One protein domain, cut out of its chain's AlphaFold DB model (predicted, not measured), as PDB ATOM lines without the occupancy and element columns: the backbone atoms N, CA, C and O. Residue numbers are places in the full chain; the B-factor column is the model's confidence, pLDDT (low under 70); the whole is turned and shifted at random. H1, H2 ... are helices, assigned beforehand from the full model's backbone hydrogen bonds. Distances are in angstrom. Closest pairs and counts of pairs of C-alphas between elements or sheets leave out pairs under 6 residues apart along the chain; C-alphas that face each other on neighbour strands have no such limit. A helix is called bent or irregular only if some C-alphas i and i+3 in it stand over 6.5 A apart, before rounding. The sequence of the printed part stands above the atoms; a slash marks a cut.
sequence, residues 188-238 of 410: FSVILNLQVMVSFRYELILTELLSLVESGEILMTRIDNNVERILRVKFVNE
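AT A GLANCE: This is residues 188 to 238 of the 410 residues of the protein "TLC domain-containing protein" of Capsicum annuum (UniProt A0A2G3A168). Two helices, H2 and the longer H3, meet near their ends as a V, H2 ending where H3 begins, while the chain before them makes a wide open loop that starts from the short helix H1, near H2. The far part of H3 with the last printed residues, 231 to 238, sticks out as a free arm, and so does the bow of residues 197 to 204, of which 202 to 204 belong to H2. The 51 printed residues include three named helices, in the order H1, H2, H3, and no named strand; the class is all helix. The whole is only just loose, close to compact, with a radius of gyration of the C-alphas of 12.2 A, and its C-alphas span 34 by 27 by 16 A.

HOW THE PARTS SIT: H1, residues 188 to 191, and H2, residues 202 to 214, are near each other, with no pair of C-alphas within 8 A but 5 pairs within 10 A. H1 is apart from H3, residues 220 to 236. H2 and H3 are close but not clearly touching, with 1 pair of C-alphas within 8 A, and their closest C-alphas, those of Val 213 and Met 220, are 6.7 A apart. Their lines stand at a steep tilt of 49 degrees and they run opposite ways; their centres are 18.1 A apart. In H2 and H3 every pair of O of residue i and N of residue i+4 is within hydrogen-bond range. H1 is too short for such a pair; its 1 pair of O of residue i and N of residue i+3 is within range.

IN THESE COORDINATES: H1 runs from Phe 188, with its C-alpha at (56.550, -32.181, 8.317), to Ile 191. H2 begins at Tyr 202, with its C-alpha at (47.580, -27.382, 17.368), and measures 18.2 A from first to last C-alpha. H3 begins at Met 220 and ends at Val 236, with its C-alpha at (30.982, -21.598, -2.215); it measures 24.1 A from first to last C-alpha. No helix is bent or irregular.

THE WHOLE: The two C-alphas farthest apart are those of Ser 215 and Glu 238, at 35.7 A. Without the stretches that stand free, the body has 35 residues and spans 24 by 18 by 14 A. The printed part has no cut. The link from H1 to H2, 10 residues, is short, and the link from H2 to H3, 5 residues, is tight. The mean pLDDT of the printed part is 75.0; residues 188 to 201 are under 70, and the mean of H1 is 46.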
ATOM      1  N   PHE A 188      56.618 -33.489   8.963       45.09
ATOM      2  CA  PHE A 188      56.550 -32.181   8.317       45.09
ATOM      3  C   PHE A 188      56.113 -32.210   6.841       45.09
ATOM      4  O   PHE A 188      55.385 -31.328   6.386       45.09
ATOM      5  N   SER A 189      56.463 -33.269   6.098       41.75
ATOM      6  CA  SER A 189      56.002 -33.458   4.705       41.75
ATOM      7  C   SER A 189      54.483 -33.694   4.613       41.75
ATOM      8  O   SER A 189      53.845 -33.381   3.605       41.75
ATOM      9  N   VAL A 190      53.885 -34.196   5.698       47.25
ATOM     10  CA  VAL A 190      52.455 -34.503   5.791       47.25
ATOM     11  C   VAL A 190      51.645 -33.230   6.057       47.25
ATOM     12  O   VAL A 190      50.642 -33.006   5.391       47.25
ATOM     13  N   ILE A 191      52.110 -32.326   6.928       48.44
ATOM     14  CA  ILE A 191      51.359 -31.119   7.337       48.44
ATOM     15  C   ILE A 191      51.132 -30.132   6.176       48.44
ATOM     16  O   ILE A 191      50.103 -29.465   6.120       48.44
ATOM     17  N   LEU A 192      52.051 -30.056   5.211       45.25
ATOM     18  CA  LEU A 192      51.906 -29.173   4.044       45.25
ATOM     19  C   LEU A 192      51.026 -29.743   2.920       45.25
ATOM     20  O   LEU A 192      50.688 -28.995   1.999       45.25
ATOM     21  N   ASN A 193      50.676 -31.032   2.981       45.03
ATOM     22  CA  ASN A 193      49.772 -31.692   2.033       45.03
ATOM     23  C   ASN A 193      48.428 -32.093   2.668       45.03
ATOM     24  O   ASN A 193      47.446 -32.237   1.941       45.03
ATOM     25  N   LEU A 194      48.344 -32.219   3.998       48.03
ATOM     26  CA  LEU A 194      47.092 -32.468   4.708       48.03
ATOM     27  C   LEU A 194      46.325 -31.161   4.889       48.03
ATOM     28  O   LEU A 194      46.426 -30.432   5.876       48.03
ATOM     29  N   GLN A 195      45.501 -30.880   3.896       50.19
ATOM     30  CA  GLN A 195      44.364 -30.011   4.078       50.19
ATOM     31  C   GLN A 195      43.373 -30.759   4.993       50.19
ATOM     32  O   GLN A 195      42.547 -31.506   4.489       50.19
ATOM     33  N   VAL A 196      43.486 -30.536   6.320       49.62
ATOM     34  CA  VAL A 196      42.563 -30.892   7.439       49.62
ATOM     35  C   VAL A 196      43.082 -31.922   8.479       49.62
ATOM     36  O   VAL A 196      43.725 -32.911   8.159       49.62
ATOM     37  N   MET A 197      42.692 -31.629   9.731       44.41
ATOM     38  CA  MET A 197      42.651 -32.380  11.004       44.41
ATOM     39  C   MET A 197      43.913 -32.493  11.874       44.41
ATOM     40  O   MET A 197      44.788 -33.325  11.673       44.41
ATOM     41  N   VAL A 198      43.924 -31.691  12.947       49.97
ATOM     42  CA  VAL A 198      44.839 -31.801  14.092       49.97
ATOM     43  C   VAL A 198      44.045 -31.494  15.367       49.97
ATOM     44  O   VAL A 198      43.704 -30.337  15.606       49.97
ATOM     45  N   SER A 199      43.768 -32.502  16.198       49.97
ATOM     46  CA  SER A 199      42.878 -32.333  17.365       49.97
ATOM     47  C   SER A 199      43.600 -32.049  18.689       49.97
ATOM     48  O   SER A 199      43.049 -31.359  19.538       49.97
ATOM     49  N   PHE A 200      44.844 -32.509  18.885       46.69
ATOM     50  CA  PHE A 200      45.445 -32.521  20.234       46.69
ATOM     51  C   PHE A 200      46.676 -31.628  20.449       46.69
ATOM     52  O   PHE A 200      47.025 -31.353  21.596       46.69
ATOM     53  N   ARG A 201      47.360 -31.158  19.394       63.31
ATOM     54  CA  ARG A 201      48.608 -30.368  19.526       63.31
ATOM     55  C   ARG A 201      48.713 -29.196  18.550       63.31
ATOM     56  O   ARG A 201      49.790 -28.913  18.030       63.31
ATOM     57  N   TYR A 202      47.605 -28.500  18.313       71.38
ATOM     58  CA  TYR A 202      47.580 -27.382  17.368       71.38
ATOM     59  C   TYR A 202      48.556 -26.256  17.759       71.38
ATOM     60  O   TYR A 202      49.188 -25.691  16.878       71.38
ATOM     61  N   GLU A 203      48.750 -25.965  19.053       73.62
ATOM     62  CA  GLU A 203      49.662 -24.894  19.494       73.62
ATOM     63  C   GLU A 203      51.108 -25.136  19.057       73.62
ATOM     64  O   GLU A 203      51.735 -24.232  18.514       73.62
ATOM     65  N   LEU A 204      51.611 -26.361  19.252       72.31
ATOM     66  CA  LEU A 204      52.983 -26.725  18.897       72.31
ATOM     67  C   LEU A 204      53.187 -26.635  17.383       72.31
ATOM     68  O   LEU A 204      54.151 -26.025  16.924       72.31
ATOM     69  N   ILE A 205      52.219 -27.158  16.629       73.62
ATOM     70  CA  ILE A 205      52.240 -27.158  15.165       73.62
ATOM     71  C   ILE A 205      52.176 -25.729  14.611       73.62
ATOM     72  O   ILE A 205      52.897 -25.411  13.671       73.62
ATOM     73  N   LEU A 206      51.376 -24.837  15.208       80.56
ATOM     74  CA  LEU A 206      51.320 -23.431  14.803       80.56
ATOM     75  C   LEU A 206      52.645 -22.704  15.061       80.56
ATOM     76  O   LEU A 206      53.098 -21.965  14.191       80.56
ATOM     77  N   THR A 207      53.284 -22.914  16.217       80.06
ATOM     78  CA  THR A 207      54.597 -22.303  16.498       80.06
ATOM     79  C   THR A 207      55.688 -22.797  15.550       80.06
ATOM     80  O   THR A 207      56.495 -21.995  15.090       80.06
ATOM     81  N   GLU A 208      55.692 -24.088  15.225       78.44
ATOM     82  CA  GLU A 208      56.659 -24.690  14.303       78.44
ATOM     83  C   GLU A 208      56.439 -24.184  12.869       78.44
ATOM     84  O   GLU A 208      57.372 -23.697  12.233       78.44
ATOM     85  N   LEU A 209      55.187 -24.168  12.400       81.12
ATOM     86  CA  LEU A 209      54.826 -23.632  11.087       81.12
ATOM     87  C   LEU A 209      55.221 -22.155  10.940       81.12
ATOM     88  O   LEU A 209      55.769 -21.772   9.907       81.12
ATOM     89  N   LEU A 210      54.977 -21.331  11.965       86.12
ATOM     90  CA  LEU A 210      55.384 -19.923  11.968       86.12
ATOM     91  C   LEU A 210      56.902 -19.776  11.864       86.12
ATOM     92  O   LEU A 210      57.374 -19.003  11.034       86.12
ATOM     93  N   SER A 211      57.659 -20.556  12.641       84.25
ATOM     94  CA  SER A 211      59.125 -20.498  12.607       84.25
ATOM     95  C   SER A 211      59.704 -20.845  11.232       84.25
ATOM     96  O   SER A 211      60.702 -20.263  10.821       84.25
ATOM     97  N   LEU A 212      59.035 -21.725  10.482       81.88
ATOM     98  CA  LEU A 212      59.481 -22.198   9.169       81.88
ATOM     99  C   LEU A 212      59.093 -21.256   8.026       81.88
ATOM    100  O   LEU A 212      59.773 -21.190   7.001       81.88
ATOM    101  N   VAL A 213      58.020 -20.485   8.202       85.75
ATOM    102  CA  VAL A 213      57.716 -19.347   7.325       85.75
ATOM    103  C   VAL A 213      58.699 -18.201   7.591       85.75
ATOM    104  O   VAL A 213      59.188 -17.589   6.646       85.75
ATOM    105  N   GLU A 214      59.038 -17.936   8.858       89.38
ATOM    106  CA  GLU A 214      60.017 -16.909   9.244       89.38
ATOM    107  C   GLU A 214      61.448 -17.248   8.798       89.38
ATOM    108  O   GLU A 214      62.186 -16.348   8.392       89.38
ATOM    109  N   SER A 215      61.837 -18.529   8.819       87.25
ATOM    110  CA  SER A 215      63.137 -18.991   8.312       87.25
ATOM    111  C   SER A 215      63.225 -19.008   6.780       87.25
ATOM    112  O   SER A 215      64.321 -19.121   6.230       87.25
ATOM    113  N   GLY A 216      62.091 -18.867   6.082       84.25
ATOM    114  CA  GLY A 216      61.999 -18.907   4.622       84.25
ATOM    115  C   GLY A 216      61.987 -20.317   4.023       84.25
ATOM    116  O   GLY A 216      61.968 -20.450   2.799       84.25
ATOM    117  N   GLU A 217      61.963 -21.365   4.853       81.06
ATOM    118  CA  GLU A 217      61.832 -22.759   4.404       81.06
ATOM    119  C   GLU A 217      60.460 -23.035   3.774       81.06
ATOM    120  O   GLU A 217      60.354 -23.791   2.804       81.06
ATOM    121  N   ILE A 218      59.408 -22.375   4.271       80.31
ATOM    122  CA  ILE A 218      58.101 -22.336   3.615       80.31
ATOM    123  C   ILE A 218      57.889 -20.973   2.966       80.31
ATOM    124  O   ILE A 218      57.773 -19.945   3.629       80.31
ATOM    125  N   LEU A 219      57.729 -20.985   1.645       81.69
ATOM    126  CA  LEU A 219      57.338 -19.801   0.888       81.69
ATOM    127  C   LEU A 219      55.910 -19.370   1.246       81.69
ATOM    128  O   LEU A 219      54.979 -20.180   1.203       81.69
ATOM    129  N   MET A 220      55.718 -18.068   1.484       87.69
ATOM    130  CA  MET A 220      54.400 -17.476   1.755       87.69
ATOM    131  C   MET A 220      53.374 -17.795   0.654       87.69
ATOM    132  O   MET A 220      52.213 -18.058   0.946       87.69
ATOM    133  N   THR A 221      53.820 -17.910  -0.601       87.00
ATOM    134  CA  THR A 221      52.969 -18.296  -1.740       87.00
ATOM    135  C   THR A 221      52.297 -19.660  -1.555       87.00
ATOM    136  O   THR A 221      51.179 -19.871  -2.024       87.00
ATOM    137  N   ARG A 222      52.940 -20.600  -0.849       84.94
ATOM    138  CA  ARG A 222      52.360 -21.913  -0.539       84.94
ATOM    139  C   ARG A 222      51.263 -21.806   0.520       84.94
ATOM    140  O   ARG A 222      50.255 -22.504   0.413       84.94
ATOM    141  N   ILE A 223      51.438 -20.920   1.499       85.25
ATOM    142  CA  ILE A 223      50.417 -20.617   2.507       85.25
ATOM    143  C   ILE A 223      49.221 -19.929   1.850       85.25
ATOM    144  O   ILE A 223      48.092 -20.382   2.039       85.25
ATOM    145  N   ASP A 224      49.463 -18.918   1.017       88.38
ATOM    146  CA  ASP A 224      48.415 -18.174   0.314       88.38
ATOM    147  C   ASP A 224      47.553 -19.099  -0.560       88.38
ATOM    148  O   ASP A 224      46.329 -19.075  -0.449       88.38
ATOM    149  N   ASN A 225      48.169 -19.998  -1.337       87.00
ATOM    150  CA  ASN A 225      47.449 -20.977  -2.163       87.00
ATOM    151  C   ASN A 225      46.568 -21.928  -1.332       87.00
ATOM    152  O   ASN A 225      45.441 -22.253  -1.721       87.00
ATOM    153  N   ASN A 226      47.069 -22.396  -0.186       84.38
ATOM    154  CA  ASN A 226      46.317 -23.289   0.697       84.38
ATOM    155  C   ASN A 226      45.147 -22.555   1.365       84.38
ATOM    156  O   ASN A 226      44.022 -23.062   1.381       84.38
ATOM    157  N   VAL A 227      45.385 -21.338   1.862       87.00
ATOM    158  CA  VAL A 227      44.347 -20.481   2.446       87.00
ATOM    159  C   VAL A 227      43.284 -20.142   1.402       87.00
ATOM    160  O   VAL A 227      42.095 -20.235   1.703       87.00
ATOM    161  N   GLU A 228      43.678 -19.837   0.166       89.69
ATOM    162  CA  GLU A 228      42.755 -19.564  -0.934       89.69
ATOM    163  C   GLU A 228      41.821 -20.752  -1.200       89.69
ATOM    164  O   GLU A 228      40.609 -20.566  -1.307       89.69
ATOM    165  N   ARG A 229      42.344 -21.985  -1.247       88.75
ATOM    166  CA  ARG A 229      41.528 -23.198  -1.440       88.75
ATOM    167  C   ARG A 229      40.514 -23.399  -0.314       88.75
ATOM    168  O   ARG A 229      39.352 -23.696  -0.589       88.75
ATOM    169  N   ILE A 230      40.928 -23.205   0.940       87.62
ATOM    170  CA  ILE A 230      40.033 -23.321   2.104       87.62
ATOM    171  C   ILE A 230      38.949 -22.241   2.052       87.62
ATOM    172  O   ILE A 230      37.765 -22.536   2.218       87.62
ATOM    173  N   LEU A 231      39.340 -20.987   1.817       91.56
ATOM    174  CA  LEU A 231      38.401 -19.872   1.750       91.56
ATOM    175  C   LEU A 231      37.425 -20.041   0.587       91.56
ATOM    176  O   LEU A 231      36.234 -19.825   0.782       91.56
ATOM    177  N   ARG A 232      37.884 -20.506  -0.579       92.94
ATOM    178  CA  ARG A 232      37.033 -20.799  -1.739       92.94
ATOM    179  C   ARG A 232      35.901 -21.757  -1.379       92.94
ATOM    180  O   ARG A 232      34.750 -21.436  -1.650       92.94
ATOM    181  N   VAL A 233      36.202 -22.880  -0.724       91.56
ATOM    182  CA  VAL A 233      35.176 -23.845  -0.284       91.56
ATOM    183  C   VAL A 233      34.214 -23.206   0.722       91.56
ATOM    184  O   VAL A 233      33.002 -23.362   0.599       91.56
ATOM    185  N   LYS A 234      34.722 -22.418   1.678       91.00
ATOM    186  CA  LYS A 234      33.876 -21.709   2.656       91.00
ATOM    187  C   LYS A 234      32.946 -20.678   2.009       91.00
ATOM    188  O   LYS A 234      31.820 -20.513   2.469       91.00
ATOM    189  N   PHE A 235      33.402 -19.994   0.960       94.06
ATOM    190  CA  PHE A 235      32.585 -19.043   0.207       94.06
ATOM    191  C   PHE A 235      31.540 -19.741  -0.667       94.06
ATOM    192  O   PHE A 235      30.390 -19.315  -0.652       94.06
ATOM    193  N   VAL A 236      31.913 -20.812  -1.381       94.19
ATOM    194  CA  VAL A 236      30.982 -21.598  -2.215       94.19
ATOM    195  C   VAL A 236      29.868 -22.217  -1.368       94.19
ATOM    196  O   VAL A 236      28.715 -22.187  -1.779       94.19
ATOM    197  N   ASN A 237      30.190 -22.693  -0.164       91.56
ATOM    198  CA  ASN A 237      29.208 -23.234   0.782       91.56
ATOM    199  C   ASN A 237      28.444 -22.155   1.568       91.56
ATOM    200  O   ASN A 237      27.750 -22.478   2.526       91.56
ATOM    201  N   GLU A 238      28.624 -20.873   1.231       92.06
ATOM    202  CA  GLU A 238      28.002 -19.728   1.908       92.06
ATOM    203  C   GLU A 238      28.164 -19.721   3.440       92.06
ATOM    204  O   GLU A 238      27.386 -19.097   4.164       92.06
TER     205      GLU A 238